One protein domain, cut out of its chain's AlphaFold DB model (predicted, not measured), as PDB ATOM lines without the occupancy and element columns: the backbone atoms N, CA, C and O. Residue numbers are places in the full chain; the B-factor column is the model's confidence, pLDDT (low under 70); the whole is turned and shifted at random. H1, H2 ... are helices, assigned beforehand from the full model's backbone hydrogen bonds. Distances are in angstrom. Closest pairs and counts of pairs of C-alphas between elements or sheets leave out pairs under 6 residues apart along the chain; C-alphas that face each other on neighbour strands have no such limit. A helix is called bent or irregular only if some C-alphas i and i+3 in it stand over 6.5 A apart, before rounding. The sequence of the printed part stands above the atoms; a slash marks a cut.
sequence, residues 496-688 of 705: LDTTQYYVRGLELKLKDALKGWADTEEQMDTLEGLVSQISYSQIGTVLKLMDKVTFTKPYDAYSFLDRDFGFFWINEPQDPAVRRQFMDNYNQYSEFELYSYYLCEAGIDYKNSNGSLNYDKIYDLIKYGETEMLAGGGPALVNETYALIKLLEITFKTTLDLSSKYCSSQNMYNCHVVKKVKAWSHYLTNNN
ATOM      1  N   LEU A 496     -51.601 -31.654 -33.602       60.44
ATOM      2  CA  LEU A 496     -50.331 -31.004 -33.955       60.44
ATOM      3  C   LEU A 496     -49.322 -30.986 -32.802       60.44
ATOM      4  O   LEU A 496     -48.117 -31.024 -33.049       60.44
ATOM      5  N   ASP A 497     -49.806 -30.990 -31.559       57.16
ATOM      6  CA  ASP A 497     -48.986 -31.041 -30.352       57.16
ATOM      7  C   ASP A 497     -48.326 -32.408 -30.170       57.16
ATOM      8  O   ASP A 497     -47.453 -32.509 -29.330       57.16
ATOM      9  N   THR A 498     -48.705 -33.448 -30.920       60.81
ATOM     10  CA  THR A 498     -48.113 -34.803 -30.846       60.81
ATOM     11  C   THR A 498     -47.457 -35.229 -32.160       60.81
ATOM     12  O   THR A 498     -46.977 -36.355 -32.298       60.81
ATOM     13  N   THR A 499     -47.491 -34.365 -33.178       70.62
ATOM     14  CA  THR A 499     -47.048 -34.724 -34.527       70.62
ATOM     15  C   THR A 499     -45.526 -34.832 -34.586       70.62
ATOM     16  O   THR A 499     -44.796 -33.953 -34.128       70.62
ATOM     17  N   GLN A 500     -45.042 -35.920 -35.187       72.12
ATOM     18  CA  GLN A 500     -43.638 -36.082 -35.549       72.12
ATOM     19  C   GLN A 500     -43.431 -35.536 -36.962       72.12
ATOM     20  O   GLN A 500     -43.923 -36.097 -37.941       72.12
ATOM     21  N   TYR A 501     -42.724 -34.417 -37.057       83.69
ATOM     22  CA  TYR A 501     -42.496 -33.702 -38.307       83.69
ATOM     23  C   TYR A 501     -41.348 -34.337 -39.086       83.69
ATOM     24  O   TYR A 501     -40.258 -34.505 -38.546       83.69
ATOM     25  N   TYR A 502     -41.595 -34.712 -40.343       90.12
ATOM     26  CA  TYR A 502     -40.575 -35.130 -41.306       90.12
ATOM     27  C   TYR A 502     -41.174 -35.178 -42.714       90.12
ATOM     28  O   TYR A 502     -42.114 -35.931 -42.984       90.12
ATOM     29  N   VAL A 503     -40.588 -34.442 -43.658       92.31
ATOM     30  CA  VAL A 503     -41.077 -34.423 -45.042       92.31
ATOM     31  C   VAL A 503     -40.303 -35.422 -45.899       92.31
ATOM     32  O   VAL A 503     -39.159 -35.183 -46.288       92.31
ATOM     33  N   ARG A 504     -40.935 -36.537 -46.278       94.44
ATOM     34  CA  ARG A 504     -40.349 -37.453 -47.274       94.44
ATOM     35  C   ARG A 504     -40.234 -36.764 -48.637       94.44
ATOM     36  O   ARG A 504     -41.201 -36.166 -49.112       94.44
ATOM     37  N   GLY A 505     -39.064 -36.884 -49.267       95.62
ATOM     38  CA  GLY A 505     -38.794 -36.283 -50.578       95.62
ATOM     39  C   GLY A 505     -38.729 -34.753 -50.560       95.62
ATOM     40  O   GLY A 505     -39.062 -34.127 -51.563       95.62
ATOM     41  N   LEU A 506     -38.329 -34.154 -49.430       96.06
ATOM     42  CA  LEU A 506     -38.323 -32.702 -49.223       96.06
ATOM     43  C   LEU A 506     -37.632 -31.918 -50.345       96.06
ATOM     44  O   LEU A 506     -38.190 -30.932 -50.810       96.06
ATOM     45  N   GLU A 507     -36.455 -32.353 -50.804       97.06
ATOM     46  CA  GLU A 507     -35.708 -31.635 -51.847       97.06
ATOM     47  C   GLU A 507     -36.508 -31.504 -53.151       97.06
ATOM     48  O   GLU A 507     -36.494 -30.440 -53.766       97.06
ATOM     49  N   LEU A 508     -37.220 -32.558 -53.565       97.06
ATOM     50  CA  LEU A 508     -38.066 -32.524 -54.761       97.06
ATOM     51  C   LEU A 508     -39.254 -31.583 -54.551       97.06
ATOM     52  O   LEU A 508     -39.456 -30.679 -55.352       97.06
ATOM     53  N   LYS A 509     -39.966 -31.729 -53.427       97.38
ATOM     54  CA  LYS A 509     -41.124 -30.885 -53.104       97.38
ATOM     55  C   LYS A 509     -40.766 -29.400 -53.019       97.38
ATOM     56  O   LYS A 509     -41.515 -28.571 -53.516       97.38
ATOM     57  N   LEU A 510     -39.618 -29.064 -52.427       96.00
ATOM     58  CA  LEU A 510     -39.136 -27.682 -52.368       96.00
ATOM     59  C   LEU A 510     -38.739 -27.159 -53.743       96.00
ATOM     60  O   LEU A 510     -39.078 -26.031 -54.076       96.00
ATOM     61  N   LYS A 511     -38.039 -27.955 -54.561       96.44
ATOM     62  CA  LYS A 511     -37.714 -27.553 -55.939       96.44
ATOM     63  C   LYS A 511     -38.973 -27.288 -56.758       96.44
ATOM     64  O   LYS A 511     -38.976 -26.337 -57.531       96.44
ATOM     65  N   ASP A 512     -40.012 -28.097 -56.572       95.81
ATOM     66  CA  ASP A 512     -41.301 -27.908 -57.233       95.81
ATOM     67  C   ASP A 512     -42.012 -26.646 -56.724       95.81
ATOM     68  O   ASP A 512     -42.453 -25.843 -57.541       95.81
ATOM     69  N   ALA A 513     -42.045 -26.414 -55.406       94.50
ATOM     70  CA  ALA A 513     -42.628 -25.204 -54.810       94.50
ATOM     71  C   ALA A 513     -41.907 -23.913 -55.245       94.50
ATOM     72  O   ALA A 513     -42.537 -22.878 -55.438       94.50
ATOM     73  N   LEU A 514     -40.586 -23.977 -55.443       95.56
ATOM     74  CA  LEU A 514     -39.755 -22.851 -55.883       95.56
ATOM     75  C   LEU A 514     -39.655 -22.728 -57.417       95.56
ATOM     76  O   LEU A 514     -38.988 -21.827 -57.936       95.56
ATOM     77  N   LYS A 515     -40.277 -23.633 -58.180       95.38
ATOM     78  CA  LYS A 515     -40.185 -23.636 -59.643       95.38
ATOM     79  C   LYS A 515     -40.939 -22.442 -60.224       95.38
ATOM     80  O   LYS A 515     -42.151 -22.334 -60.082       95.38
ATOM     81  N   GLY A 516     -40.226 -21.582 -60.955       93.69
ATOM     82  CA  GLY A 516     -40.825 -20.369 -61.519       93.69
ATOM     83  C   GLY A 516     -41.264 -19.379 -60.438       93.69
ATOM     84  O   GLY A 516     -42.287 -18.721 -60.600       93.69
ATOM     85  N   TRP A 517     -40.519 -19.323 -59.327       95.44
ATOM     86  CA  TRP A 517     -40.799 -18.446 -58.195       95.44
ATOM     87  C   TRP A 517     -41.042 -16.999 -58.643       95.44
ATOM     88  O   TRP A 517     -40.166 -16.373 -59.241       95.44
ATOM     89  N   ALA A 518     -42.238 -16.490 -58.346       92.62
ATOM     90  CA  ALA A 518     -42.661 -15.119 -58.620       92.62
ATOM     91  C   ALA A 518     -43.075 -14.380 -57.339       92.62
ATOM     92  O   ALA A 518     -43.504 -13.232 -57.416       92.62
ATOM     93  N   ASP A 519     -42.928 -15.037 -56.182       89.88
ATOM     94  CA  ASP A 519     -43.263 -14.514 -54.860       89.88
ATOM     95  C   ASP A 519     -44.719 -14.046 -54.729       89.88
ATOM     96  O   ASP A 519     -45.039 -12.963 -54.237       89.88
ATOM     97  N   THR A 520     -45.620 -14.873 -55.257       93.19
ATOM     98  CA  THR A 520     -47.064 -14.703 -55.077       93.19
ATOM     99  C   THR A 520     -47.497 -15.244 -53.715       93.19
ATOM    100  O   THR A 520     -46.857 -16.137 -53.166       93.19
ATOM    101  N   GLU A 521     -48.617 -14.746 -53.192       88.62
ATOM    102  CA  GLU A 521     -49.190 -15.199 -51.914       88.62
ATOM    103  C   GLU A 521     -49.405 -16.725 -51.883       88.62
ATOM    104  O   GLU A 521     -48.951 -17.388 -50.959       88.62
ATOM    105  N   GLU A 522     -49.949 -17.310 -52.957       90.88
ATOM    106  CA  GLU A 522     -50.155 -18.764 -53.086       90.88
ATOM    107  C   GLU A 522     -48.840 -19.568 -53.030       90.88
ATOM    108  O   GLU A 522     -48.769 -20.650 -52.435       90.88
ATOM    109  N   GLN A 523     -47.774 -19.047 -53.645       92.75
ATOM    110  CA  GLN A 523     -46.451 -19.672 -53.601       92.75
ATOM    111  C   GLN A 523     -45.835 -19.582 -52.201       92.75
ATOM    112  O   GLN A 523     -45.220 -20.554 -51.753       92.75
ATOM    113  N   MET A 524     -46.019 -18.452 -51.508       90.69
ATOM    114  CA  MET A 524     -45.568 -18.282 -50.127       90.69
ATOM    115  C   MET A 524     -46.309 -19.231 -49.185       90.69
ATOM    116  O   MET A 524     -45.655 -19.993 -48.479       90.69
ATOM    117  N   ASP A 525     -47.639 -19.298 -49.262       88.69
ATOM    118  CA  ASP A 525     -48.453 -20.226 -48.467       88.69
ATOM    119  C   ASP A 525     -48.034 -21.687 -48.688       88.69
ATOM    120  O   ASP A 525     -47.927 -22.481 -47.748       88.69
ATOM    121  N   THR A 526     -47.744 -22.057 -49.940       91.00
ATOM    122  CA  THR A 526     -47.257 -23.401 -50.281       91.00
ATOM    123  C   THR A 526     -45.893 -23.680 -49.647       91.00
ATOM    124  O   THR A 526     -45.665 -24.769 -49.105       91.00
ATOM    125  N   LEU A 527     -44.973 -22.713 -49.711       92.44
ATOM    126  CA  LEU A 527     -43.646 -22.824 -49.112       92.44
ATOM    127  C   LEU A 527     -43.737 -22.921 -47.585       92.44
ATOM    128  O   LEU A 527     -43.164 -23.846 -47.011       92.44
ATOM    129  N   GLU A 528     -44.487 -22.037 -46.932       89.56
ATOM    130  CA  GLU A 528     -44.701 -22.040 -45.482       89.56
ATOM    131  C   GLU A 528     -45.390 -23.327 -45.012       89.56
ATOM    132  O   GLU A 528     -44.964 -23.958 -44.040       89.56
ATOM    133  N   GLY A 529     -46.392 -23.805 -45.754       89.00
ATOM    134  CA  GLY A 529     -47.056 -25.081 -45.502       89.00
ATOM    135  C   GLY A 529     -46.108 -26.281 -45.586       89.00
ATOM    136  O   GLY A 529     -46.260 -27.244 -44.831       89.00
ATOM    137  N   LEU A 530     -45.102 -26.234 -46.462       91.69
ATOM    138  CA  LEU A 530     -44.081 -27.277 -46.573       91.69
ATOM    139  C   LEU A 530     -43.010 -27.155 -45.480       91.69
ATOM    140  O   LEU A 530     -42.657 -28.155 -44.852       91.69
ATOM    141  N   VAL A 531     -42.508 -25.942 -45.239       92.38
ATOM    142  CA  VAL A 531     -41.462 -25.645 -44.247       92.38
ATOM    143  C   VAL A 531     -41.957 -25.907 -42.824       92.38
ATOM    144  O   VAL A 531     -41.234 -26.490 -42.016       92.38
ATOM    145  N   SER A 532     -43.225 -25.616 -42.534       89.00
ATOM    146  CA  SER A 532     -43.853 -25.924 -41.243       89.00
ATOM    147  C   SER A 532     -43.878 -27.421 -40.904       89.00
ATOM    148  O   SER A 532     -44.019 -27.776 -39.735       89.00
ATOM    149  N   GLN A 533     -43.656 -28.312 -41.877       90.31
ATOM    150  CA  GLN A 533     -43.671 -29.767 -41.681       90.31
ATOM    151  C   GLN A 533     -42.283 -30.419 -41.560       90.31
ATOM    152  O   GLN A 533     -42.195 -31.639 -41.389       90.31
ATOM    153  N   ILE A 534     -41.196 -29.653 -41.681       93.62
ATOM    154  CA  ILE A 534     -39.834 -30.213 -41.695       93.62
ATOM    155  C   ILE A 534     -39.363 -30.595 -40.284       93.62
ATOM    156  O   ILE A 534     -39.776 -29.987 -39.296       93.62
ATOM    157  N   SER A 535     -38.443 -31.556 -40.191       93.50
ATOM    158  CA  SER A 535     -37.694 -31.856 -38.959       93.50
ATOM    159  C   SER A 535     -36.456 -30.964 -38.792       93.50
ATOM    160  O   SER A 535     -35.980 -30.357 -39.752       93.50
ATOM    161  N   TYR A 536     -35.845 -30.970 -37.597       94.81
ATOM    162  CA  TYR A 536     -34.553 -30.307 -37.352       94.81
ATOM    163  C   TYR A 536     -33.473 -30.747 -38.354       94.81
ATOM    164  O   TYR A 536     -32.779 -29.914 -38.928       94.81
ATOM    165  N   SER A 537     -33.388 -32.051 -38.649       96.00
ATOM    166  CA  SER A 537     -32.425 -32.630 -39.603       96.00
ATOM    167  C   SER A 537     -32.615 -32.188 -41.060       96.00
ATOM    168  O   SER A 537     -31.791 -32.502 -41.916       96.00
ATOM    169  N   GLN A 538     -33.706 -31.485 -41.366       97.19
ATOM    170  CA  GLN A 538     -34.043 -31.032 -42.710       97.19
ATOM    171  C   GLN A 538     -33.760 -29.542 -42.945       97.19
ATOM    172  O   GLN A 538     -33.729 -29.125 -44.106       97.19
ATOM    173  N   ILE A 539     -33.481 -28.763 -41.891       96.62
ATOM    174  CA  ILE A 539     -33.239 -27.310 -41.963       96.62
ATOM    175  C   ILE A 539     -32.163 -26.966 -43.002       96.62
ATOM    176  O   ILE A 539     -32.389 -26.118 -43.865       96.62
ATOM    177  N   GLY A 540     -31.029 -27.676 -42.993       97.00
ATOM    178  CA  GLY A 540     -29.937 -27.399 -43.931       97.00
ATOM    179  C   GLY A 540     -30.317 -27.578 -45.407       97.00
ATOM    180  O   GLY A 540     -29.827 -26.851 -46.270       97.00
ATOM    181  N   THR A 541     -31.234 -28.506 -45.714       97.25
ATOM    182  CA  THR A 541     -31.749 -28.683 -47.085       97.25
ATOM    183  C   THR A 541     -32.653 -27.522 -47.486       97.25
ATOM    184  O   THR A 541     -32.560 -27.044 -48.617       97.25
ATOM    185  N   VAL A 542     -33.499 -27.058 -46.561       97.06
ATOM    186  CA  VAL A 542     -34.413 -25.931 -46.778       97.06
ATOM    187  C   VAL A 542     -33.638 -24.656 -47.086       97.06
ATOM    188  O   VAL A 542     -33.813 -24.094 -48.167       97.06
ATOM    189  N   LEU A 543     -32.718 -24.258 -46.201       96.69
ATOM    190  CA  LEU A 543     -31.942 -23.023 -46.362       96.69
ATOM    191  C   LEU A 543     -31.142 -23.022 -47.670       96.69
ATOM    192  O   LEU A 543     -31.225 -22.075 -48.447       96.69
ATOM    193  N   LYS A 544     -30.480 -24.140 -47.999       95.81
ATOM    194  CA  LYS A 544     -29.710 -24.290 -49.246       95.81
ATOM    195  C   LYS A 544     -30.542 -24.097 -50.521       95.81
ATOM    196  O   LYS A 544     -29.987 -23.733 -51.560       95.81
ATOM    197  N   LEU A 545     -31.833 -24.429 -50.496       96.50
ATOM    198  CA  LEU A 545     -32.722 -24.260 -51.648       96.50
ATOM    199  C   LEU A 545     -33.366 -22.875 -51.670       96.50
ATOM    200  O   LEU A 545     -33.411 -22.271 -52.739       96.50
ATOM    201  N   MET A 546     -33.811 -22.373 -50.518       95.50
ATOM    202  CA  MET A 546     -34.418 -21.045 -50.394       95.50
ATOM    203  C   MET A 546     -33.429 -19.922 -50.722       95.50
ATOM    204  O   MET A 546     -33.800 -18.983 -51.416       95.50
ATOM    205  N   ASP A 547     -32.147 -20.069 -50.370       94.56
ATOM    206  CA  ASP A 547     -31.092 -19.092 -50.696       94.56
ATOM    207  C   ASP A 547     -30.837 -18.914 -52.207       94.56
ATOM    208  O   ASP A 547     -30.068 -18.042 -52.613       94.56
ATOM    209  N   LYS A 548     -31.455 -19.739 -53.062       94.12
ATOM    210  CA  LYS A 548     -31.345 -19.635 -54.525       94.12
ATOM    211  C   LYS A 548     -32.393 -18.722 -55.154       94.12
ATOM    212  O   LYS A 548     -32.316 -18.485 -56.359       94.12
ATOM    213  N   VAL A 549     -33.374 -18.265 -54.383       94.44
ATOM    214  CA  VAL A 549     -34.420 -17.357 -54.854       94.44
ATOM    215  C   VAL A 549     -34.422 -16.077 -54.028       94.44
ATOM    216  O   VAL A 549     -33.896 -16.023 -52.917       94.44
ATOM    217  N   THR A 550     -35.019 -15.031 -54.587       93.06
ATOM    218  CA  THR A 550     -35.199 -13.753 -53.901       93.06
ATOM    219  C   THR A 550     -36.623 -13.664 -53.372       93.06
ATOM    220  O   THR A 550     -37.572 -13.932 -54.108       93.06
ATOM    221  N   PHE A 551     -36.757 -13.244 -52.117       93.38
ATOM    222  CA  PHE A 551     -38.034 -12.965 -51.467       93.38
ATOM    223  C   PHE A 551     -38.202 -11.452 -51.303       93.38
ATOM    224  O   PHE A 551     -37.275 -10.756 -50.892       93.38
ATOM    225  N   THR A 552     -39.392 -10.949 -51.600       91.81
ATOM    226  CA  THR A 552     -39.875  -9.593 -51.319       91.81
ATOM    227  C   THR A 552     -40.059  -9.377 -49.822       91.81
ATOM    228  O   THR A 552     -39.791  -8.283 -49.329       91.81
ATOM    229  N   LYS A 553     -40.440 -10.432 -49.091       88.75
ATOM    230  CA  LYS A 553     -40.529 -10.466 -47.625       88.75
ATOM    231  C   LYS A 553     -39.600 -11.541 -47.054       88.75
ATOM    232  O   LYS A 553     -40.048 -12.615 -46.656       88.75
ATOM    233  N   PRO A 554     -38.280 -11.296 -47.034       88.06
ATOM    234  CA  PRO A 554     -37.318 -12.315 -46.635       88.06
ATOM    235  C   PRO A 554     -37.430 -12.693 -45.153       88.06
ATOM    236  O   PRO A 554     -37.150 -13.837 -44.812       88.06
ATOM    237  N   TYR A 555     -37.868 -11.781 -44.277       87.38
ATOM    238  CA  TYR A 555     -38.106 -12.124 -42.872       87.38
ATOM    239  C   TYR A 555     -39.147 -13.244 -42.745       87.38
ATOM    240  O   TYR A 555     -38.849 -14.262 -42.131       87.38
ATOM    241  N   ASP A 556     -40.307 -13.110 -43.397       86.31
ATOM    242  CA  ASP A 556     -41.394 -14.099 -43.337       86.31
ATOM    243  C   ASP A 556     -40.902 -15.484 -43.786       86.31
ATOM    244  O   ASP A 556     -41.038 -16.464 -43.049       86.31
ATOM    245  N   ALA A 557     -40.184 -15.537 -44.915       89.56
ATOM    246  CA  ALA A 557     -39.636 -16.769 -45.480       89.56
ATOM    247  C   ALA A 557     -38.648 -17.493 -44.543       89.56
ATOM    248  O   ALA A 557     -38.647 -18.722 -44.476       89.56
ATOM    249  N   TYR A 558     -37.805 -16.759 -43.809       93.31
ATOM    250  CA  TYR A 558     -36.789 -17.348 -42.922       93.31
ATOM    251  C   TYR A 558     -37.188 -17.367 -41.438       93.31
ATOM    252  O   TYR A 558     -36.477 -17.959 -40.623       93.31
ATOM    253  N   SER A 559     -38.341 -16.789 -41.084       88.50
ATOM    254  CA  SER A 559     -38.840 -16.699 -39.706       88.50
ATOM    255  C   SER A 559     -39.048 -18.064 -39.047       88.50
ATOM    256  O   SER A 559     -39.007 -18.155 -37.824       88.50
ATOM    257  N   PHE A 560     -39.197 -19.146 -39.824       90.94
ATOM    258  CA  PHE A 560     -39.362 -20.505 -39.300       90.94
ATOM    259  C   PHE A 560     -38.199 -20.959 -38.399       90.94
ATOM    260  O   PHE A 560     -38.408 -21.795 -37.526       90.94
ATOM    261  N   LEU A 561     -36.981 -20.430 -38.569       92.31
ATOM    262  CA  LEU A 561     -35.856 -20.771 -37.687       92.31
ATOM    263  C   LEU A 561     -36.141 -20.367 -36.233       92.31
ATOM    264  O   LEU A 561     -35.905 -21.147 -35.311       92.31
ATOM    265  N   ASP A 562     -36.697 -19.177 -36.043       87.81
ATOM    266  CA  ASP A 562     -37.119 -18.684 -34.736       87.81
ATOM    267  C   ASP A 562     -38.489 -19.266 -34.356       87.81
ATOM    268  O   ASP A 562     -38.627 -20.009 -33.388       87.81
ATOM    269  N   ARG A 563     -39.493 -19.054 -35.207       86.19
ATOM    270  CA  ARG A 563     -40.888 -19.432 -34.965       86.19
ATOM    271  C   ARG A 563     -41.089 -20.924 -34.719       86.19
ATOM    272  O   ARG A 563     -41.835 -21.289 -33.823       86.19
ATOM    273  N   ASP A 564     -40.465 -21.799 -35.503       88.75
ATOM    274  CA  ASP A 564     -40.739 -23.240 -35.455       88.75
ATOM    275  C   ASP A 564     -39.710 -24.021 -34.631       88.75
ATOM    276  O   ASP A 564     -40.045 -25.061 -34.053       88.75
ATOM    277  N   PHE A 565     -38.465 -23.542 -34.587       91.38
ATOM    278  CA  PHE A 565     -37.348 -24.221 -33.926       91.38
ATOM    279  C   PHE A 565     -36.800 -23.464 -32.709       91.38
ATOM    280  O   PHE A 565     -35.983 -24.018 -31.982       91.38
ATOM    281  N   GLY A 566     -37.270 -22.246 -32.429       89.69
ATOM    282  CA  GLY A 566     -36.876 -21.460 -31.258       89.69
ATOM    283  C   GLY A 566     -35.420 -20.996 -31.282       89.69
ATOM    284  O   GLY A 566     -34.803 -20.876 -30.222       89.69
ATOM    285  N   PHE A 567     -34.838 -20.761 -32.464       92.12
ATOM    286  CA  PHE A 567     -33.506 -20.160 -32.590       92.12
ATOM    287  C   PHE A 567     -33.540 -18.631 -32.423       92.12
ATOM    288  O   PHE A 567     -33.156 -17.880 -33.318       92.12
ATOM    289  N   PHE A 568     -33.934 -18.181 -31.233       86.25
ATOM    290  CA  PHE A 568     -34.144 -16.772 -30.878       86.25
ATOM    291  C   PHE A 568     -32.912 -15.856 -31.021       86.25
ATOM    292  O   PHE A 568     -33.049 -14.639 -31.053       86.25
ATOM    293  N   TRP A 569     -31.695 -16.416 -31.052       85.44
ATOM    294  CA  TRP A 569     -30.443 -15.645 -31.143       85.44
ATOM    295  C   TRP A 569     -29.996 -15.371 -32.588       85.44
ATOM    296  O   TRP A 569     -29.016 -14.661 -32.822       85.44
ATOM    297  N   ILE A 570     -30.689 -15.929 -33.583       85.19
ATOM    298  CA  ILE A 570     -30.429 -15.609 -34.988       85.19
ATOM    299  C   ILE A 570     -31.059 -14.242 -35.272       85.19
ATOM    300  O   ILE A 570     -32.174 -14.145 -35.780       85.19
ATOM    301  N   ASN A 571     -30.347 -13.178 -34.899       73.19
ATOM    302  CA  ASN A 571     -30.758 -11.811 -35.193       73.19
ATOM    303  C   ASN A 571     -30.786 -11.632 -36.714       73.19
ATOM    304  O   ASN A 571     -29.774 -11.850 -37.370       73.19
ATOM    305  N   GLU A 572     -31.933 -11.233 -37.257       84.81
ATOM    306  CA  GLU A 572     -32.110 -10.951 -38.686       84.81
ATOM    307  C   GLU A 572     -31.866 -12.159 -39.616       84.81
ATOM    308  O   GLU A 572     -30.964 -12.141 -40.457       84.81
ATOM    309  N   PRO A 573     -32.704 -13.213 -39.555       89.00
ATOM    310  CA  PRO A 573     -32.556 -14.383 -40.425       89.00
ATOM    311  C   PRO A 573     -32.682 -14.046 -41.926       89.00
ATOM    312  O   PRO A 573     -32.301 -14.849 -42.780       89.00
ATOM    313  N   GLN A 574     -33.171 -12.852 -42.279       89.62
ATOM    314  CA  GLN A 574     -33.155 -12.319 -43.639       89.62
ATOM    315  C   GLN A 574     -31.753 -11.970 -44.172       89.62
ATOM    316  O   GLN A 574     -31.585 -11.950 -45.396       89.62
ATOM    317  N   ASP A 575     -30.745 -11.753 -43.321       93.44
ATOM    318  CA  ASP A 575     -29.370 -11.467 -43.751       93.44
ATOM    319  C   ASP A 575     -28.655 -12.764 -44.209       93.44
ATOM    320  O   ASP A 575     -28.491 -13.706 -43.422       93.44
ATOM    321  N   PRO A 576     -28.190 -12.852 -45.474       93.06
ATOM    322  CA  PRO A 576     -27.433 -14.004 -45.964       93.06
ATOM    323  C   PRO A 576     -26.158 -14.328 -45.167       93.06
ATOM    324  O   PRO A 576     -25.754 -15.492 -45.119       93.06
ATOM    325  N   ALA A 577     -25.497 -13.334 -44.566       94.81
ATOM    326  CA  ALA A 577     -24.305 -13.551 -43.746       94.81
ATOM    327  C   ALA A 577     -24.655 -14.282 -42.444       94.81
ATOM    328  O   ALA A 577     -23.991 -15.262 -42.095       94.81
ATOM    329  N   VAL A 578     -25.746 -13.870 -41.794       93.31
ATOM    330  CA  VAL A 578     -26.283 -14.522 -40.592       93.31
ATOM    331  C   VAL A 578     -26.682 -15.964 -40.898       93.31
ATOM    332  O   VAL A 578     -26.295 -16.879 -40.169       93.31
ATOM    333  N   ARG A 579     -27.386 -16.212 -42.011       94.44
ATOM    334  CA  ARG A 579     -27.765 -17.582 -42.408       94.44
ATOM    335  C   ARG A 579     -26.563 -18.467 -42.708       94.44
ATOM    336  O   ARG A 579     -26.574 -19.644 -42.352       94.44
ATOM    337  N   ARG A 580     -25.515 -17.920 -43.329       95.19
ATOM    338  CA  ARG A 580     -24.267 -18.659 -43.566       95.19
ATOM    339  C   ARG A 580     -23.606 -19.055 -42.250       95.19
ATOM    340  O   ARG A 580     -23.287 -20.223 -42.082       95.19
ATOM    341  N   GLN A 581     -23.485 -18.119 -41.308       95.44
ATOM    342  CA  GLN A 581     -22.947 -18.405 -39.980       95.44
ATOM    343  C   GLN A 581     -23.789 -19.454 -39.239       95.44
ATOM    344  O   GLN A 581     -23.236 -20.377 -38.643       95.44
ATOM    345  N   PHE A 582     -25.121 -19.354 -39.305       96.50
ATOM    346  CA  PHE A 582     -26.006 -20.382 -38.757       96.50
ATOM    347  C   PHE A 582     -25.739 -21.749 -39.395       96.50
ATOM    348  O   PHE A 582     -25.625 -22.732 -38.674       96.50
ATOM    349  N   MET A 583     -25.595 -21.822 -40.721       96.94
ATOM    350  CA  MET A 583     -25.303 -23.072 -41.427       96.94
ATOM    351  C   MET A 583     -23.933 -23.655 -41.075       96.94
ATOM    352  O   MET A 583     -23.817 -24.873 -40.942       96.94
ATOM    353  N   ASP A 584     -22.913 -22.818 -40.900       96.88
ATOM    354  CA  ASP A 584     -21.585 -23.256 -40.464       96.88
ATOM    355  C   ASP A 584     -21.672 -23.893 -39.068       96.88
ATOM    356  O   ASP A 584     -21.250 -25.037 -38.881       96.88
ATOM    357  N   ASN A 585     -22.343 -23.221 -38.128       97.19
ATOM    358  CA  ASN A 585     -22.601 -23.745 -36.787       97.19
ATOM    359  C   ASN A 585     -23.468 -25.017 -36.815       97.19
ATOM    360  O   ASN A 585     -23.164 -25.984 -36.123       97.19
ATOM    361  N   TYR A 586     -24.529 -25.044 -37.625       97.31
ATOM    362  CA  TYR A 586     -25.445 -26.180 -37.766       97.31
ATOM    363  C   TYR A 586     -24.746 -27.434 -38.306       97.31
ATOM    364  O   TYR A 586     -25.078 -28.545 -37.909       97.31
ATOM    365  N   ASN A 587     -23.766 -27.269 -39.197       97.06
ATOM    366  CA  ASN A 587     -22.974 -28.384 -39.718       97.06
ATOM    367  C   ASN A 587     -21.859 -28.820 -38.754       97.06
ATOM    368  O   ASN A 587     -21.421 -29.969 -38.812       97.06
ATOM    369  N   GLN A 588     -21.369 -27.906 -37.914       97.69
ATOM    370  CA  GLN A 588     -20.290 -28.164 -36.963       97.69
ATOM    371  C   GLN A 588     -20.782 -28.838 -35.677       97.69
ATOM    372  O   GLN A 588     -20.093 -29.706 -35.141       97.69
ATOM    373  N   TYR A 589     -21.933 -28.413 -35.163       98.25
ATOM    374  CA  TYR A 589     -22.447 -28.810 -33.857       98.25
ATOM    375  C   TYR A 589     -23.544 -29.870 -33.973       98.25
ATOM    376  O   TYR A 589     -24.376 -29.836 -34.878       98.25
ATOM    377  N   SER A 590     -23.601 -30.796 -33.012       97.81
ATOM    378  CA  SER A 590     -24.811 -31.597 -32.794       97.81
ATOM    379  C   SER A 590     -25.999 -30.707 -32.399       97.81
ATOM    380  O   SER A 590     -25.815 -29.570 -31.966       97.81
ATOM    381  N   GLU A 591     -27.232 -31.228 -32.473       97.06
ATOM    382  CA  GLU A 591     -28.433 -30.464 -32.085       97.06
ATOM    383  C   GLU A 591     -28.311 -29.885 -30.666       97.06
ATOM    384  O   GLU A 591     -28.572 -28.702 -30.449       97.06
ATOM    385  N   PHE A 592     -27.838 -30.693 -29.710       97.50
ATOM    386  CA  PHE A 592     -27.606 -30.249 -28.336       97.50
ATOM    387  C   PHE A 592     -26.569 -29.123 -28.266       97.50
ATOM    388  O   PHE A 592     -26.795 -28.107 -27.608       97.50
ATOM    389  N   GLU A 593     -25.429 -29.299 -28.937       98.12
ATOM    390  CA  GLU A 593     -24.340 -28.323 -28.935       98.12
ATOM    391  C   GLU A 593     -24.755 -27.011 -29.598       98.12
ATOM    392  O   GLU A 593     -24.370 -25.957 -29.102       98.12
ATOM    393  N   LEU A 594     -25.589 -27.052 -30.640       97.69
ATOM    394  CA  LEU A 594     -26.074 -25.860 -31.330       97.69
ATOM    395  C   LEU A 594     -26.994 -25.016 -30.437       97.69
ATOM    396  O   LEU A 594     -26.777 -23.811 -30.299       97.69
ATOM    397  N   TYR A 595     -27.989 -25.627 -29.780       97.38
ATOM    398  CA  TYR A 595     -28.824 -24.903 -28.809       97.38
ATOM    399  C   TYR A 595     -27.991 -24.412 -27.621       97.38
ATOM    400  O   TYR A 595     -28.136 -23.267 -27.191       97.38
ATOM    401  N   SER A 596     -27.077 -25.247 -27.112       97.19
ATOM    402  CA  SER A 596     -26.164 -24.871 -26.030       97.19
ATOM    403  C   SER A 596     -25.284 -23.679 -26.418       97.19
ATOM    404  O   SER A 596     -25.089 -22.792 -25.588       97.19
ATOM    405  N   TYR A 597     -24.768 -23.650 -27.651       96.19
ATOM    406  CA  TYR A 597     -23.962 -22.560 -28.203       96.19
ATOM    407  C   TYR A 597     -24.751 -21.251 -28.188       96.19
ATOM    408  O   TYR A 597     -24.307 -20.291 -27.566       96.19
ATOM    409  N   TYR A 598     -25.958 -21.230 -28.760       95.12
ATOM    410  CA  TYR A 598     -26.765 -20.009 -28.811       95.12
ATOM    411  C   TYR A 598     -27.210 -19.512 -27.432       95.12
ATOM    412  O   TYR A 598     -27.199 -18.308 -27.185       95.12
ATOM    413  N   LEU A 599     -27.514 -20.413 -26.493       95.06
ATOM    414  CA  LEU A 599     -27.772 -20.031 -25.101       95.06
ATOM    415  C   LEU A 599     -26.532 -19.410 -24.431       95.06
ATOM    416  O   LEU A 599     -26.662 -18.453 -23.666       95.06
ATOM    417  N   CYS A 600     -25.333 -19.929 -24.713       93.81
ATOM    418  CA  CYS A 600     -24.078 -19.381 -24.192       93.81
ATOM    419  C   CYS A 600     -23.735 -18.018 -24.814       93.81
ATOM    420  O   CYS A 600     -23.382 -17.098 -24.073       93.81
ATOM    421  N   GLU A 601     -23.897 -17.856 -26.129       91.94
ATOM    422  CA  GLU A 601     -23.713 -16.568 -26.815       91.94
ATOM    423  C   GLU A 601     -24.663 -15.501 -26.253       91.94
ATOM    424  O   GLU A 601     -24.240 -14.382 -25.936       91.94
ATOM    425  N   ALA A 602     -25.915 -15.897 -25.997       90.81
ATOM    426  CA  ALA A 602     -26.932 -15.070 -25.362       90.81
ATOM    427  C   ALA A 602     -26.657 -14.742 -23.881       90.81
ATOM    428  O   ALA A 602     -27.311 -13.866 -23.313       90.81
ATOM    429  N   GLY A 603     -25.683 -15.404 -23.249       91.50
ATOM    430  CA  GLY A 603     -25.334 -15.199 -21.843       91.50
ATOM    431  C   GLY A 603     -26.340 -15.795 -20.854       91.50
ATOM    432  O   GLY A 603     -26.450 -15.298 -19.734       91.50
ATOM    433  N   ILE A 604     -27.083 -16.833 -21.247       93.38
ATOM    434  CA  ILE A 604     -28.022 -17.526 -20.360       93.38
ATOM    435  C   ILE A 604     -27.253 -18.429 -19.389       93.38
ATOM    436  O   ILE A 604     -26.492 -19.307 -19.801       93.38
ATOM    437  N   ASP A 605     -27.481 -18.245 -18.090       94.25
ATOM    438  CA  ASP A 605     -26.872 -19.059 -17.037       94.25
ATOM    439  C   ASP A 605     -27.768 -20.252 -16.671       94.25
ATOM    440  O   ASP A 605     -28.633 -20.159 -15.806       94.25
ATOM    441  N   TYR A 606     -27.562 -21.385 -17.344       96.81
ATOM    442  CA  TYR A 606     -28.324 -22.630 -17.137       96.81
ATOM    443  C   TYR A 606     -27.443 -23.823 -16.726       96.81
ATOM    444  O   TYR A 606     -27.915 -24.960 -16.639       96.81
ATOM    445  N   LYS A 607     -26.144 -23.589 -16.500       97.69
ATOM    446  CA  LYS A 607     -25.147 -24.630 -16.214       97.69
ATOM    447  C   LYS A 607     -24.630 -24.546 -14.778       97.69
ATOM    448  O   LYS A 607     -24.646 -23.498 -14.127       97.69
ATOM    449  N   ASN A 608     -24.147 -25.683 -14.294       96.25
ATOM    450  CA  ASN A 608     -23.296 -25.787 -13.116       96.25
ATOM    451  C   ASN A 608     -21.870 -25.321 -13.442       96.25
ATOM    452  O   ASN A 608     -21.475 -25.242 -14.605       96.25
ATOM    453  N   SER A 609     -21.053 -25.100 -12.410       94.62
ATOM    454  CA  SER A 609     -19.632 -24.745 -12.569       94.62
ATOM    455  C   SER A 609     -18.815 -25.796 -13.333       94.62
ATOM    456  O   SER A 609     -17.822 -25.458 -13.967       94.62
ATOM    457  N   ASN A 610     -19.245 -27.063 -13.314       94.75
ATOM    458  CA  ASN A 610     -18.635 -28.162 -14.071       94.75
ATOM    459  C   ASN A 610     -19.153 -28.289 -15.522       94.75
ATOM    460  O   ASN A 610     -18.822 -29.257 -16.199       94.75
ATOM    461  N   GLY A 611     -20.005 -27.367 -15.982       93.12
ATOM    462  CA  GLY A 611     -20.569 -27.353 -17.336       93.12
ATOM    463  C   GLY A 611     -21.796 -28.245 -17.561       93.12
ATOM    464  O   GLY A 611     -22.414 -28.145 -18.621       93.12
ATOM    465  N   SER A 612     -22.183 -29.078 -16.588       96.06
ATOM    466  CA  SER A 612     -23.426 -29.867 -16.658       96.06
ATOM    467  C   SER A 612     -24.676 -28.986 -16.547       96.06
ATOM    468  O   SER A 612     -24.604 -27.870 -16.027       96.06
ATOM    469  N   LEU A 613     -25.824 -29.483 -17.017       98.00
ATOM    470  CA  LEU A 613     -27.104 -28.786 -16.865       98.00
ATOM    471  C   LEU A 613     -27.438 -28.595 -15.380       98.00
ATOM    472  O   LEU A 613     -27.345 -29.534 -14.588       98.00
ATOM    473  N   ASN A 614     -27.836 -27.380 -15.014       98.38
ATOM    474  CA  ASN A 614     -28.378 -27.080 -13.696       98.38
ATOM    475  C   ASN A 614     -29.907 -27.041 -13.802       98.38
ATOM    476  O   ASN A 614     -30.471 -26.082 -14.330       98.38
ATOM    477  N   TYR A 615     -30.572 -28.100 -13.335       98.06
ATOM    478  CA  TYR A 615     -32.020 -28.235 -13.491       98.06
ATOM    479  C   TYR A 615     -32.815 -27.221 -12.671       98.06
ATOM    480  O   TYR A 615     -33.877 -26.818 -13.130       98.06
ATOM    481  N   ASP A 616     -32.297 -26.751 -11.534       96.94
ATOM    482  CA  ASP A 616     -32.929 -25.678 -10.762       96.94
ATOM    483  C   ASP A 616     -32.940 -24.358 -11.546       96.94
ATOM    484  O   ASP A 616     -33.995 -23.758 -11.730       96.94
ATOM    485  N   LYS A 617     -31.796 -23.958 -12.118       95.88
ATOM    486  CA  LYS A 617     -31.712 -22.763 -12.975       95.88
ATOM    487  C   LYS A 617     -32.599 -22.889 -14.211       95.88
ATOM    488  O   LYS A 617     -33.268 -21.934 -14.590       95.88
ATOM    489  N   ILE A 618     -32.597 -24.060 -14.855       97.12
ATOM    490  CA  ILE A 618     -33.445 -24.311 -16.026       97.12
ATOM    491  C   ILE A 618     -34.919 -24.201 -15.642       97.12
ATOM    492  O   ILE A 618     -35.667 -23.559 -16.372       97.12
ATOM    493  N   TYR A 619     -35.324 -24.790 -14.514       95.38
ATOM    494  CA  TYR A 619     -36.695 -24.734 -14.017       95.38
ATOM    495  C   TYR A 619     -37.169 -23.285 -13.842       95.38
ATOM    496  O   TYR A 619     -38.223 -22.926 -14.366       95.38
ATOM    497  N   ASP A 620     -36.363 -22.432 -13.206       92.44
ATOM    498  CA  ASP A 620     -36.681 -21.009 -13.046       92.44
ATOM    499  C   ASP A 620     -36.757 -20.269 -14.384       92.44
ATOM    500  O   ASP A 620     -37.701 -19.517 -14.642       92.44
ATOM    501  N   LEU A 621     -35.786 -20.503 -15.273       93.38
ATOM    502  CA  LEU A 621     -35.744 -19.860 -16.584       93.38
ATOM    503  C   LEU A 621     -36.950 -20.232 -17.451       93.38
ATOM    504  O   LEU A 621     -37.496 -19.362 -18.124       93.38
ATOM    505  N   ILE A 622     -37.397 -21.493 -17.441       93.69
ATOM    506  CA  ILE A 622     -38.578 -21.889 -18.220       93.69
ATOM    507  C   ILE A 622     -39.880 -21.420 -17.564       93.69
ATOM    508  O   ILE A 622     -40.810 -21.062 -18.281       93.69
ATOM    509  N   LYS A 623     -39.938 -21.358 -16.225       90.44
ATOM    510  CA  LYS A 623     -41.113 -20.902 -15.463       90.44
ATOM    511  C   LYS A 623     -41.483 -19.449 -15.767       90.44
ATOM    512  O   LYS A 623     -42.672 -19.147 -15.833       90.44
ATOM    513  N   TYR A 624     -40.492 -18.575 -15.958       89.19
ATOM    514  CA  TYR A 624     -40.684 -17.138 -16.227       89.19
ATOM    515  C   TYR A 624     -40.243 -16.705 -17.632       89.19
ATOM    516  O   TYR A 624     -40.149 -15.512 -17.917       89.19
ATOM    517  N   GLY A 625     -39.889 -17.661 -18.491       83.25
ATOM    518  CA  GLY A 625     -39.281 -17.369 -19.787       83.25
ATOM    519  C   GLY A 625     -40.283 -16.920 -20.851       83.25
ATOM    520  O   GLY A 625     -39.913 -16.187 -21.764       83.25
ATOM    521  N   GLU A 626     -41.558 -17.282 -20.697       84.81
ATOM    522  CA  GLU A 626     -42.641 -16.712 -21.494       84.81
ATOM    523  C   GLU A 626     -42.953 -15.305 -20.989       84.81
ATOM    524  O   GLU A 626     -43.545 -15.120 -19.925       84.81
ATOM    525  N   THR A 627     -42.506 -14.307 -21.745       83.75
ATOM    526  CA  THR A 627     -42.609 -12.898 -21.380       83.75
ATOM    527  C   THR A 627     -43.733 -12.231 -22.157       83.75
ATOM    528  O   THR A 627     -43.672 -12.097 -23.378       83.75
ATOM    529  N   GLU A 628     -44.732 -11.736 -21.440       89.62
ATOM    530  CA  GLU A 628     -45.735 -10.828 -21.989       89.62
ATOM    531  C   GLU A 628     -45.411  -9.378 -21.642       89.62
ATOM    532  O   GLU A 628     -44.679  -9.086 -20.694       89.62
ATOM    533  N   MET A 629     -45.984  -8.455 -22.409       93.94
ATOM    534  CA  MET A 629     -45.950  -7.035 -22.080       93.94
ATOM    535  C   MET A 629     -46.590  -6.777 -20.711       93.94
ATOM    536  O   MET A 629     -47.566  -7.434 -20.341       93.94
ATOM    537  N   LEU A 630     -46.104  -5.771 -19.980       95.44
ATOM    538  CA  LEU A 630     -46.750  -5.303 -18.751       95.44
ATOM    539  C   LEU A 630     -48.220  -4.937 -19.016       95.44
ATOM    540  O   LEU A 630     -49.104  -5.393 -18.295       95.44
ATOM    541  N   ALA A 631     -48.461  -4.167 -20.076       94.00
ATOM    542  CA  ALA A 631     -49.760  -3.849 -20.660       94.00
ATOM    543  C   ALA A 631     -49.579  -3.683 -22.181       94.00
ATOM    544  O   ALA A 631     -48.504  -3.270 -22.609       94.00
ATOM    545  N   GLY A 632     -50.591  -4.029 -22.980       82.81
ATOM    546  CA  GLY A 632     -50.579  -3.780 -24.433       82.81
ATOM    547  C   GLY A 632     -51.200  -4.892 -25.270       82.81
ATOM    548  O   GLY A 632     -51.784  -4.623 -26.313       82.81
ATOM    549  N   GLY A 633     -51.159  -6.134 -24.777       74.25
ATOM    550  CA  GLY A 633     -51.473  -7.319 -25.575       74.25
ATOM    551  C   GLY A 633     -50.458  -7.525 -26.710       74.25
ATOM    552  O   GLY A 633     -50.131  -6.617 -27.464       74.25
ATOM    553  N   GLY A 634     -49.928  -8.733 -26.846       73.69
ATOM    554  CA  GLY A 634     -48.950  -9.061 -27.882       73.69
ATOM    555  C   GLY A 634     -48.587 -10.538 -27.823       73.69
ATOM    556  O   GLY A 634     -48.937 -11.197 -26.840       73.69
ATOM    557  N   PRO A 635     -47.913 -11.082 -28.851       70.94
ATOM    558  CA  PRO A 635     -47.393 -12.438 -28.767       70.94
ATOM    559  C   PRO A 635     -46.424 -12.515 -27.586       70.94
ATOM    560  O   PRO A 635     -45.591 -11.622 -27.400       70.94
ATOM    561  N   ALA A 636     -46.547 -13.553 -26.767       75.38
ATOM    562  CA  ALA A 636     -45.578 -13.777 -25.712       75.38
ATOM    563  C   ALA A 636     -44.206 -14.056 -26.344       75.38
ATOM    564  O   ALA A 636     -44.092 -14.836 -27.291       75.38
ATOM    565  N   LEU A 637     -43.163 -13.405 -25.834       79.88
ATOM    566  CA  LEU A 637     -41.794 -13.691 -26.237       79.88
ATOM    567  C   LEU A 637     -41.324 -14.918 -25.467       79.88
ATOM    568  O   LEU A 637     -41.291 -14.908 -24.240       79.88
ATOM    569  N   VAL A 638     -40.943 -15.963 -26.189       78.75
ATOM    570  CA  VAL A 638     -40.493 -17.243 -25.615       78.75
ATOM    571  C   VAL A 638     -39.009 -17.497 -25.880       78.75
ATOM    572  O   VAL A 638     -38.598 -18.640 -26.065       78.75
ATOM    573  N   ASN A 639     -38.237 -16.408 -25.934       80.50
ATOM    574  CA  ASN A 639     -36.859 -16.320 -26.417       80.50
ATOM    575  C   ASN A 639     -36.022 -17.585 -26.125       80.50
ATOM    576  O   ASN A 639     -35.899 -18.471 -26.965       80.50
ATOM    577  N   GLU A 640     -35.476 -17.718 -24.918       90.00
ATOM    578  CA  GLU A 640     -34.604 -18.833 -24.543       90.00
ATOM    579  C   GLU A 640     -35.353 -20.092 -24.087       90.00
ATOM    580  O   GLU A 640     -34.758 -21.167 -23.974       90.00
ATOM    581  N   THR A 641     -36.650 -19.971 -23.794       92.25
ATOM    582  CA  THR A 641     -37.441 -21.009 -23.120       92.25
ATOM    583  C   THR A 641     -37.455 -22.305 -23.910       92.25
ATOM    584  O   THR A 641     -37.212 -23.378 -23.353       92.25
ATOM    585  N   TYR A 642     -37.705 -22.217 -25.218       92.25
ATOM    586  CA  TYR A 642     -37.751 -23.407 -26.050       92.25
ATOM    587  C   TYR A 642     -36.373 -24.057 -26.207       92.25
ATOM    588  O   TYR A 642     -36.264 -25.275 -26.100       92.25
ATOM    589  N   ALA A 643     -35.309 -23.266 -26.372       94.75
ATOM    590  CA  ALA A 643     -33.945 -23.788 -26.454       94.75
ATOM    591  C   ALA A 643     -33.555 -24.572 -25.185       94.75
ATOM    592  O   ALA A 643     -32.961 -25.645 -25.281       94.75
ATOM    593  N   LEU A 644     -33.949 -24.098 -23.997       97.06
ATOM    594  CA  LEU A 644     -33.747 -24.827 -22.738       97.06
ATOM    595  C   LEU A 644     -34.544 -26.137 -22.698       97.06
ATOM    596  O   LEU A 644     -33.998 -27.179 -22.332       97.06
ATOM    597  N   ILE A 645     -35.808 -26.109 -23.131       95.75
ATOM    598  CA  ILE A 645     -36.640 -27.312 -23.272       95.75
ATOM    599  C   ILE A 645     -35.993 -28.317 -24.233       95.75
ATOM    600  O   ILE A 645     -35.951 -29.504 -23.922       95.75
ATOM    601  N   LYS A 646     -35.417 -27.870 -25.355       95.88
ATOM    602  CA  LYS A 646     -34.699 -28.745 -26.295       95.88
ATOM    603  C   LYS A 646     -33.516 -29.454 -25.650       95.88
ATOM    604  O   LYS A 646     -33.321 -30.643 -25.904       95.88
ATOM    605  N   LEU A 647     -32.754 -28.770 -24.794       97.81
ATOM    606  CA  LEU A 647     -31.677 -29.420 -24.043       97.81
ATOM    607  C   LEU A 647     -32.220 -30.535 -23.139       97.81
ATOM    608  O   LEU A 647     -31.615 -31.608 -23.081       97.81
ATOM    609  N   LEU A 648     -33.365 -30.321 -22.478       97.88
ATOM    610  CA  LEU A 648     -34.032 -31.348 -21.669       97.88
ATOM    611  C   LEU A 648     -34.530 -32.520 -22.534       97.88
ATOM    612  O   LEU A 648     -34.243 -33.674 -22.212       97.88
ATOM    613  N   GLU A 649     -35.196 -32.232 -23.656       96.12
ATOM    614  CA  GLU A 649     -35.716 -33.245 -24.585       96.12
ATOM    615  C   GLU A 649     -34.610 -34.188 -25.071       96.12
ATOM    616  O   GLU A 649     -34.771 -35.411 -25.061       96.12
ATOM    617  N   ILE A 650     -33.457 -33.631 -25.451       96.94
ATOM    618  CA  ILE A 650     -32.310 -34.407 -25.933       96.94
ATOM    619  C   ILE A 650     -31.642 -35.180 -24.789       96.94
ATOM    620  O   ILE A 650     -31.301 -36.352 -24.958       96.94
ATOM    621  N   THR A 651     -31.488 -34.555 -23.616       97.62
ATOM    622  CA  THR A 651     -30.851 -35.171 -22.437       97.62
ATOM    623  C   THR A 651     -31.621 -36.400 -21.958       97.62
ATOM    624  O   THR A 651     -31.024 -37.446 -21.699       97.62
ATOM    625  N   PHE A 652     -32.949 -36.296 -21.879       96.94
ATOM    626  CA  PHE A 652     -33.822 -37.377 -21.413       96.94
ATOM    627  C   PHE A 652     -34.383 -38.247 -22.543       96.94
ATOM    628  O   PHE A 652     -35.069 -39.230 -22.267       96.94
ATOM    629  N   LYS A 653     -34.068 -37.925 -23.805       96.19
ATOM    630  CA  LYS A 653     -34.511 -38.650 -25.009       96.19
ATOM    631  C   LYS A 653     -36.035 -38.817 -25.078       96.19
ATOM    632  O   LYS A 653     -36.533 -39.871 -25.466       96.19
ATOM    633  N   THR A 654     -36.772 -37.782 -24.689       94.25
ATOM    634  CA  THR A 654     -38.240 -37.760 -24.698       94.25
ATOM    635  C   THR A 654     -38.746 -36.348 -24.938       94.25
ATOM    636  O   THR A 654     -38.121 -35.389 -24.503       94.25
ATOM    637  N   THR A 655     -39.892 -36.209 -25.598       89.50
ATOM    638  CA  THR A 655     -40.621 -34.938 -25.713       89.50
ATOM    639  C   THR A 655     -41.816 -34.864 -24.763       89.50
ATOM    640  O   THR A 655     -42.601 -33.923 -24.853       89.50
ATOM    641  N   LEU A 656     -41.963 -35.845 -23.862       89.69
ATOM    642  CA  LEU A 656     -43.138 -36.018 -22.997       89.69
ATOM    643  C   LEU A 656     -44.437 -36.129 -23.810       89.69
ATOM    644  O   LEU A 656     -45.451 -35.531 -23.462       89.69
ATOM    645  N   ASP A 657     -44.360 -36.846 -24.934       86.25
ATOM    646  CA  ASP A 657     -45.421 -36.990 -25.938       86.25
ATOM    647  C   ASP A 657     -45.872 -35.667 -26.585       86.25
ATOM    648  O   ASP A 657     -46.909 -35.612 -27.239       86.25
ATOM    649  N   LEU A 658     -45.070 -34.601 -26.464       85.56
ATOM    650  CA  LEU A 658     -45.292 -33.328 -27.150       85.56
ATOM    651  C   LEU A 658     -44.511 -33.248 -28.477       85.56
ATOM    652  O   LEU A 658     -43.605 -34.036 -28.755       85.56
ATOM    653  N   SER A 659     -44.843 -32.258 -29.300       85.75
ATOM    654  CA  SER A 659     -44.244 -31.979 -30.606       85.75
ATOM    655  C   SER A 659     -42.742 -31.756 -30.460       85.75
ATOM    656  O   SER A 659     -42.305 -31.098 -29.525       85.75
ATOM    657  N   SER A 660     -41.937 -32.235 -31.407       85.44
ATOM    658  CA  SER A 660     -40.486 -31.983 -31.432       85.44
ATOM    659  C   SER A 660     -40.101 -30.575 -31.918       85.44
ATOM    660  O   SER A 660     -38.913 -30.229 -31.918       85.44
ATOM    661  N   LYS A 661     -41.098 -29.778 -32.326       87.38
ATOM    662  CA  LYS A 661     -41.006 -28.373 -32.747       87.38
ATOM    663  C   LYS A 661     -41.642 -27.437 -31.719       87.38
ATOM    664  O   LYS A 661     -42.552 -27.845 -30.988       87.38
ATOM    665  N   TYR A 662     -41.195 -26.181 -31.714       83.69
ATOM    666  CA  TYR A 662     -41.787 -25.119 -30.905       83.69
ATOM    667  C   TYR A 662     -43.190 -24.784 -31.418       83.69
ATOM    668  O   TYR A 662     -44.153 -24.795 -30.654       83.69
ATOM    669  N   CYS A 663     -43.299 -24.581 -32.732       79.81
ATOM    670  CA  CYS A 663     -44.520 -24.227 -33.445       79.81
ATOM    671  C   CYS A 663     -44.642 -25.057 -34.731       79.81
ATOM    672  O   CYS A 663     -43.636 -25.468 -35.319       79.81
ATOM    673  N   SER A 664     -45.875 -25.278 -35.192       70.38
ATOM    674  CA  SER A 664     -46.166 -25.777 -36.541       70.38
ATOM    675  C   SER A 664     -46.939 -24.713 -37.295       70.38
ATOM    676  O   SER A 664     -48.166 -24.637 -37.237       70.38
ATOM    677  N   SER A 665     -46.191 -23.881 -38.000       61.81
ATOM    678  CA  SER A 665     -46.638 -22.655 -38.647       61.81
ATOM    679  C   SER A 665     -47.445 -22.831 -39.934       61.81
ATOM    680  O   SER A 665     -47.297 -22.061 -40.873       61.81
ATOM    681  N   GLN A 666     -48.351 -23.808 -39.984       61.69
ATOM    682  CA  GLN A 666     -49.347 -23.930 -41.059       61.69
ATOM    683  C   GLN A 666     -50.406 -22.804 -40.982       61.69
ATOM    684  O   GLN A 666     -51.602 -23.083 -40.981       61.69
ATOM    685  N   ASN A 667     -49.991 -21.545 -40.812       53.44
ATOM    686  CA  ASN A 667     -50.856 -20.387 -40.561       53.44
ATOM    687  C   ASN A 667     -51.817 -20.560 -39.364       53.44
ATOM    688  O   ASN A 667     -52.882 -19.949 -39.306       53.44
ATOM    689  N   MET A 668     -51.439 -21.378 -38.373       55.16
ATOM    690  CA  MET A 668     -52.211 -21.584 -37.144       55.16
ATOM    691  C   MET A 668     -51.565 -20.863 -35.958       55.16
ATOM    692  O   MET A 668     -50.442 -21.168 -35.565       55.16
ATOM    693  N   TYR A 669     -52.312 -19.942 -35.346       53.12
ATOM    694  CA  TYR A 669     -51.897 -19.084 -34.224       53.12
ATOM    695  C   TYR A 669     -51.735 -19.802 -32.864       53.12
ATOM    696  O   TYR A 669     -51.819 -19.160 -31.824       53.12
ATOM    697  N   ASN A 670     -51.526 -21.123 -32.823       57.28
ATOM    698  CA  ASN A 670     -51.588 -21.903 -31.578       57.28
ATOM    699  C   ASN A 670     -50.211 -22.412 -31.117       57.28
ATOM    700  O   ASN A 670     -50.002 -23.614 -30.963       57.28
ATOM    701  N   CYS A 671     -49.253 -21.500 -30.929       68.31
ATOM    702  CA  CYS A 671     -47.857 -21.825 -30.606       68.31
ATOM    703  C   CYS A 671     -47.473 -21.387 -29.189       68.31
ATOM    704  O   CYS A 671     -46.630 -20.517 -28.978       68.31
ATOM    705  N   HIS A 672     -48.112 -22.011 -28.197       72.06
ATOM    706  CA  HIS A 672     -47.907 -21.691 -26.784       72.06
ATOM    707  C   HIS A 672     -46.898 -22.639 -26.127       72.06
ATOM    708  O   HIS A 672     -47.162 -23.833 -25.952       72.06
ATOM    709  N   VAL A 673     -45.757 -22.093 -25.688       81.12
ATOM    710  CA  VAL A 673     -44.733 -22.862 -24.958       81.12
ATOM    711  C   VAL A 673     -45.223 -23.300 -23.571       81.12
ATOM    712  O   VAL A 673     -44.717 -24.290 -23.047       81.12
ATOM    713  N   VAL A 674     -46.257 -22.642 -23.015       81.81
ATOM    714  CA  VAL A 674     -46.884 -22.941 -21.711       81.81
ATOM    715  C   VAL A 674     -47.053 -24.443 -21.463       81.81
ATOM    716  O   VAL A 674     -46.726 -24.938 -20.384       81.81
ATOM    717  N   LYS A 675     -47.571 -25.190 -22.452       81.44
ATOM    718  CA  LYS A 675     -47.806 -26.639 -22.329       81.44
ATOM    719  C   LYS A 675     -46.500 -27.399 -22.088       81.44
ATOM    720  O   LYS A 675     -46.434 -28.234 -21.188       81.44
ATOM    721  N   LYS A 676     -45.457 -27.076 -22.858       87.56
ATOM    722  CA  LYS A 676     -44.126 -27.678 -22.724       87.56
ATOM    723  C   LYS A 676     -43.465 -27.280 -21.410       87.56
ATOM    724  O   LYS A 676     -42.939 -28.157 -20.736       87.56
ATOM    725  N   VAL A 677     -43.542 -26.004 -21.021       90.00
ATOM    726  CA  VAL A 677     -43.027 -25.524 -19.727       90.00
ATOM    727  C   VAL A 677     -43.654 -26.322 -18.587       90.00
ATOM    728  O   VAL A 677     -42.928 -26.912 -17.799       90.00
ATOM    729  N   LYS A 678     -44.987 -26.440 -18.546       86.62
ATOM    730  CA  LYS A 678     -45.697 -27.202 -17.505       86.62
ATOM    731  C   LYS A 678     -45.292 -28.676 -17.477       86.62
ATOM    732  O   LYS A 678     -44.995 -29.202 -16.406       86.62
ATOM    733  N   ALA A 679     -45.257 -29.331 -18.639       89.12
ATOM    734  CA  ALA A 679     -44.876 -30.739 -18.739       89.12
ATOM    735  C   ALA A 679     -43.446 -30.974 -18.227       89.12
ATOM    736  O   ALA A 679     -43.220 -31.872 -17.416       89.12
ATOM    737  N   TRP A 680     -42.499 -30.127 -18.635       93.75
ATOM    738  CA  TRP A 680     -41.111 -30.226 -18.197       93.75
ATOM    739  C   TRP A 680     -40.922 -29.855 -16.728       93.75
ATOM    740  O   TRP A 680     -40.221 -30.581 -16.027       93.75
ATOM    741  N   SER A 681     -41.588 -28.816 -16.222       91.94
ATOM    742  CA  SER A 681     -41.592 -28.493 -14.792       91.94
ATOM    743  C   SER A 681     -42.072 -29.686 -13.959       91.94
ATOM    744  O   SER A 681     -41.378 -30.095 -13.032       91.94
ATOM    745  N   HIS A 682     -43.191 -30.319 -14.329       90.88
ATOM    746  CA  HIS A 682     -43.673 -31.527 -13.648       90.88
ATOM    747  C   HIS A 682     -42.713 -32.708 -13.770       90.88
ATOM    748  O   HIS A 682     -42.504 -33.420 -12.789       90.88
ATOM    749  N   TYR A 683     -42.111 -32.921 -14.941       94.62
ATOM    750  CA  TYR A 683     -41.130 -33.984 -15.127       94.62
ATOM    751  C   TYR A 683     -39.917 -33.797 -14.208       94.62
ATOM    752  O   TYR A 683     -39.510 -34.751 -13.545       94.62
ATOM    753  N   LEU A 684     -39.368 -32.582 -14.123       95.81
ATOM    754  CA  LEU A 684     -38.226 -32.275 -13.259       95.81
ATOM    755  C   LEU A 684     -38.563 -32.487 -11.774       95.81
ATOM    756  O   LEU A 684     -37.775 -33.104 -11.054       95.81
ATOM    757  N   THR A 685     -39.746 -32.049 -11.332       92.00
ATOM    758  CA  THR A 685     -40.221 -32.251  -9.955       92.00
ATOM    759  C   THR A 685     -40.452 -33.731  -9.636       92.00
ATOM    760  O   THR A 685     -39.884 -34.251  -8.681       92.00
ATOM    761  N   ASN A 686     -41.238 -34.445 -10.450       92.88
ATOM    762  CA  ASN A 686     -41.655 -35.825 -10.165       92.88
ATOM    763  C   ASN A 686     -40.504 -36.836 -10.236       92.88
ATOM    764  O   ASN A 686     -40.578 -37.896  -9.615       92.88
ATOM    765  N   ASN A 687     -39.439 -36.518 -10.975       95.69
ATOM    766  CA  ASN A 687     -38.234 -37.345 -11.050       95.69
ATOM    767  C   ASN A 687     -37.151 -36.934 -10.036       95.69
ATOM    768  O   ASN A 687     -36.038 -37.448 -10.113       95.69
ATOM    769  N   ASN A 688     -37.455 -36.039  -9.084       95.62
ATOM    770  CA  ASN A 688     -36.520 -35.559  -8.055       95.62
ATOM    771  C   ASN A 688     -35.204 -35.005  -8.640       95.62
ATOM    772  O   ASN A 688     -34.121 -35.261  -8.114       95.62
TER     773      ASN A 688
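AT A GLANCE: This is residues 496 to 688 of the 705 residues of an uncharacterized protein of Flavobacterium subsaxonicum WB 4.1-42 = DSM 21790 (UniProt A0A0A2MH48). Two groups of helices follow one another along the longest axis, H1, H2, H3 and H6 with the small H4 in one and H7, H8, H9 and H10 in the other, and the short H5 lies near the middle. H6 and H7, joined by a tight link, make one bridge between the groups; in the second group H9 is touched by H7, H8 and H10. The printed part has 193 residues, with ten named helices, H1 to H10 in order along the chain, and no named strand; the class is all helix, with 97 residues in the named helices. It is compact, with a radius of gyration of the C-alphas of 17.1 A, and spans 55 by 36 by 33 A.

HOW THE PARTS SIT: H6, residues 576 to 588, only just touches H3, residues 536 to 546, with 3 pairs of C-alphas within 8 A, the closest being Gly 540 and Met 583 at 6.8 A. H3 touches H1, residues 506 to 513, closest at the C-alphas of Glu 507 and Thr 541, 6.9 A. H1 and H2, residues 521 to 531, form a helical hairpin at a shallow tilt of 3 degrees, opposite ways, with the C-alphas of Ala 513 and Leu 527 closest at 6.3 A. H4, residues 554 to 558, is close to H2 but not clearly touching, the closest C-alphas being Glu 528 and Ala 557 at 7.3 A. H4 and H5, residues 560 to 563, meet only through their link. H6 is close to H7, residues 591 to 601, but not clearly touching, with the C-alphas of Tyr 586 and Leu 594 closest at 6.5 A. H7 touches the hub H9, residues 641 to 652, at a steep tilt of 39 degrees, opposite ways, with the C-alphas of Tyr 595 and Ala 643 closest at 5.7 A. H9, with residues 641 to 645 alone, touches H8, residues 615 to 623, in a helical hairpin; the closest C-alphas are Ile 622 and Thr 641, 5.1 A. H10, residues 674 to 686, touches H8 at a shallow tilt of 27 degrees, opposite ways, closest at the C-alphas of Ile 622 and Val 677, 5.9 A, and touches H9 with residues 676 to 680 alone, closest at those of Ile 645 and Trp 680, 7.4 A. Every O i to N i+4 pair is within hydrogen-bond range in H1, H2, H4, H6, H7, H8, H9 and H10; H3 has 5 of 7, and H5 is too short for such a pair.

IN THESE COORDINATES: H6 measures 18.2 A, H10 18.1 A, H9 16.8 A, H3 16.0 A, H7 15.6 A and H2 15.1 A from first to last C-alpha. H3 is irregular, with C-alphas 537 and 540 7.2 A apart. H1 begins at C-alpha 506 (-38.323, -32.702, -49.223), and H10 ends at C-alpha 686 (-41.655, -35.825, -10.165).

THE WHOLE: The outline is only just elongated, and the C-alphas of Gly 516 and Asn 688, the two farthest apart, are 55.7 A apart. The printed part has no cut. The links H5 to H6, H7 to H8, H8 to H9 and H9 to H10 are long, the last with 21 residues. The mean pLDDT of the printed part is 89.8; residues 496 to 498 and 665 to 671 are under 70.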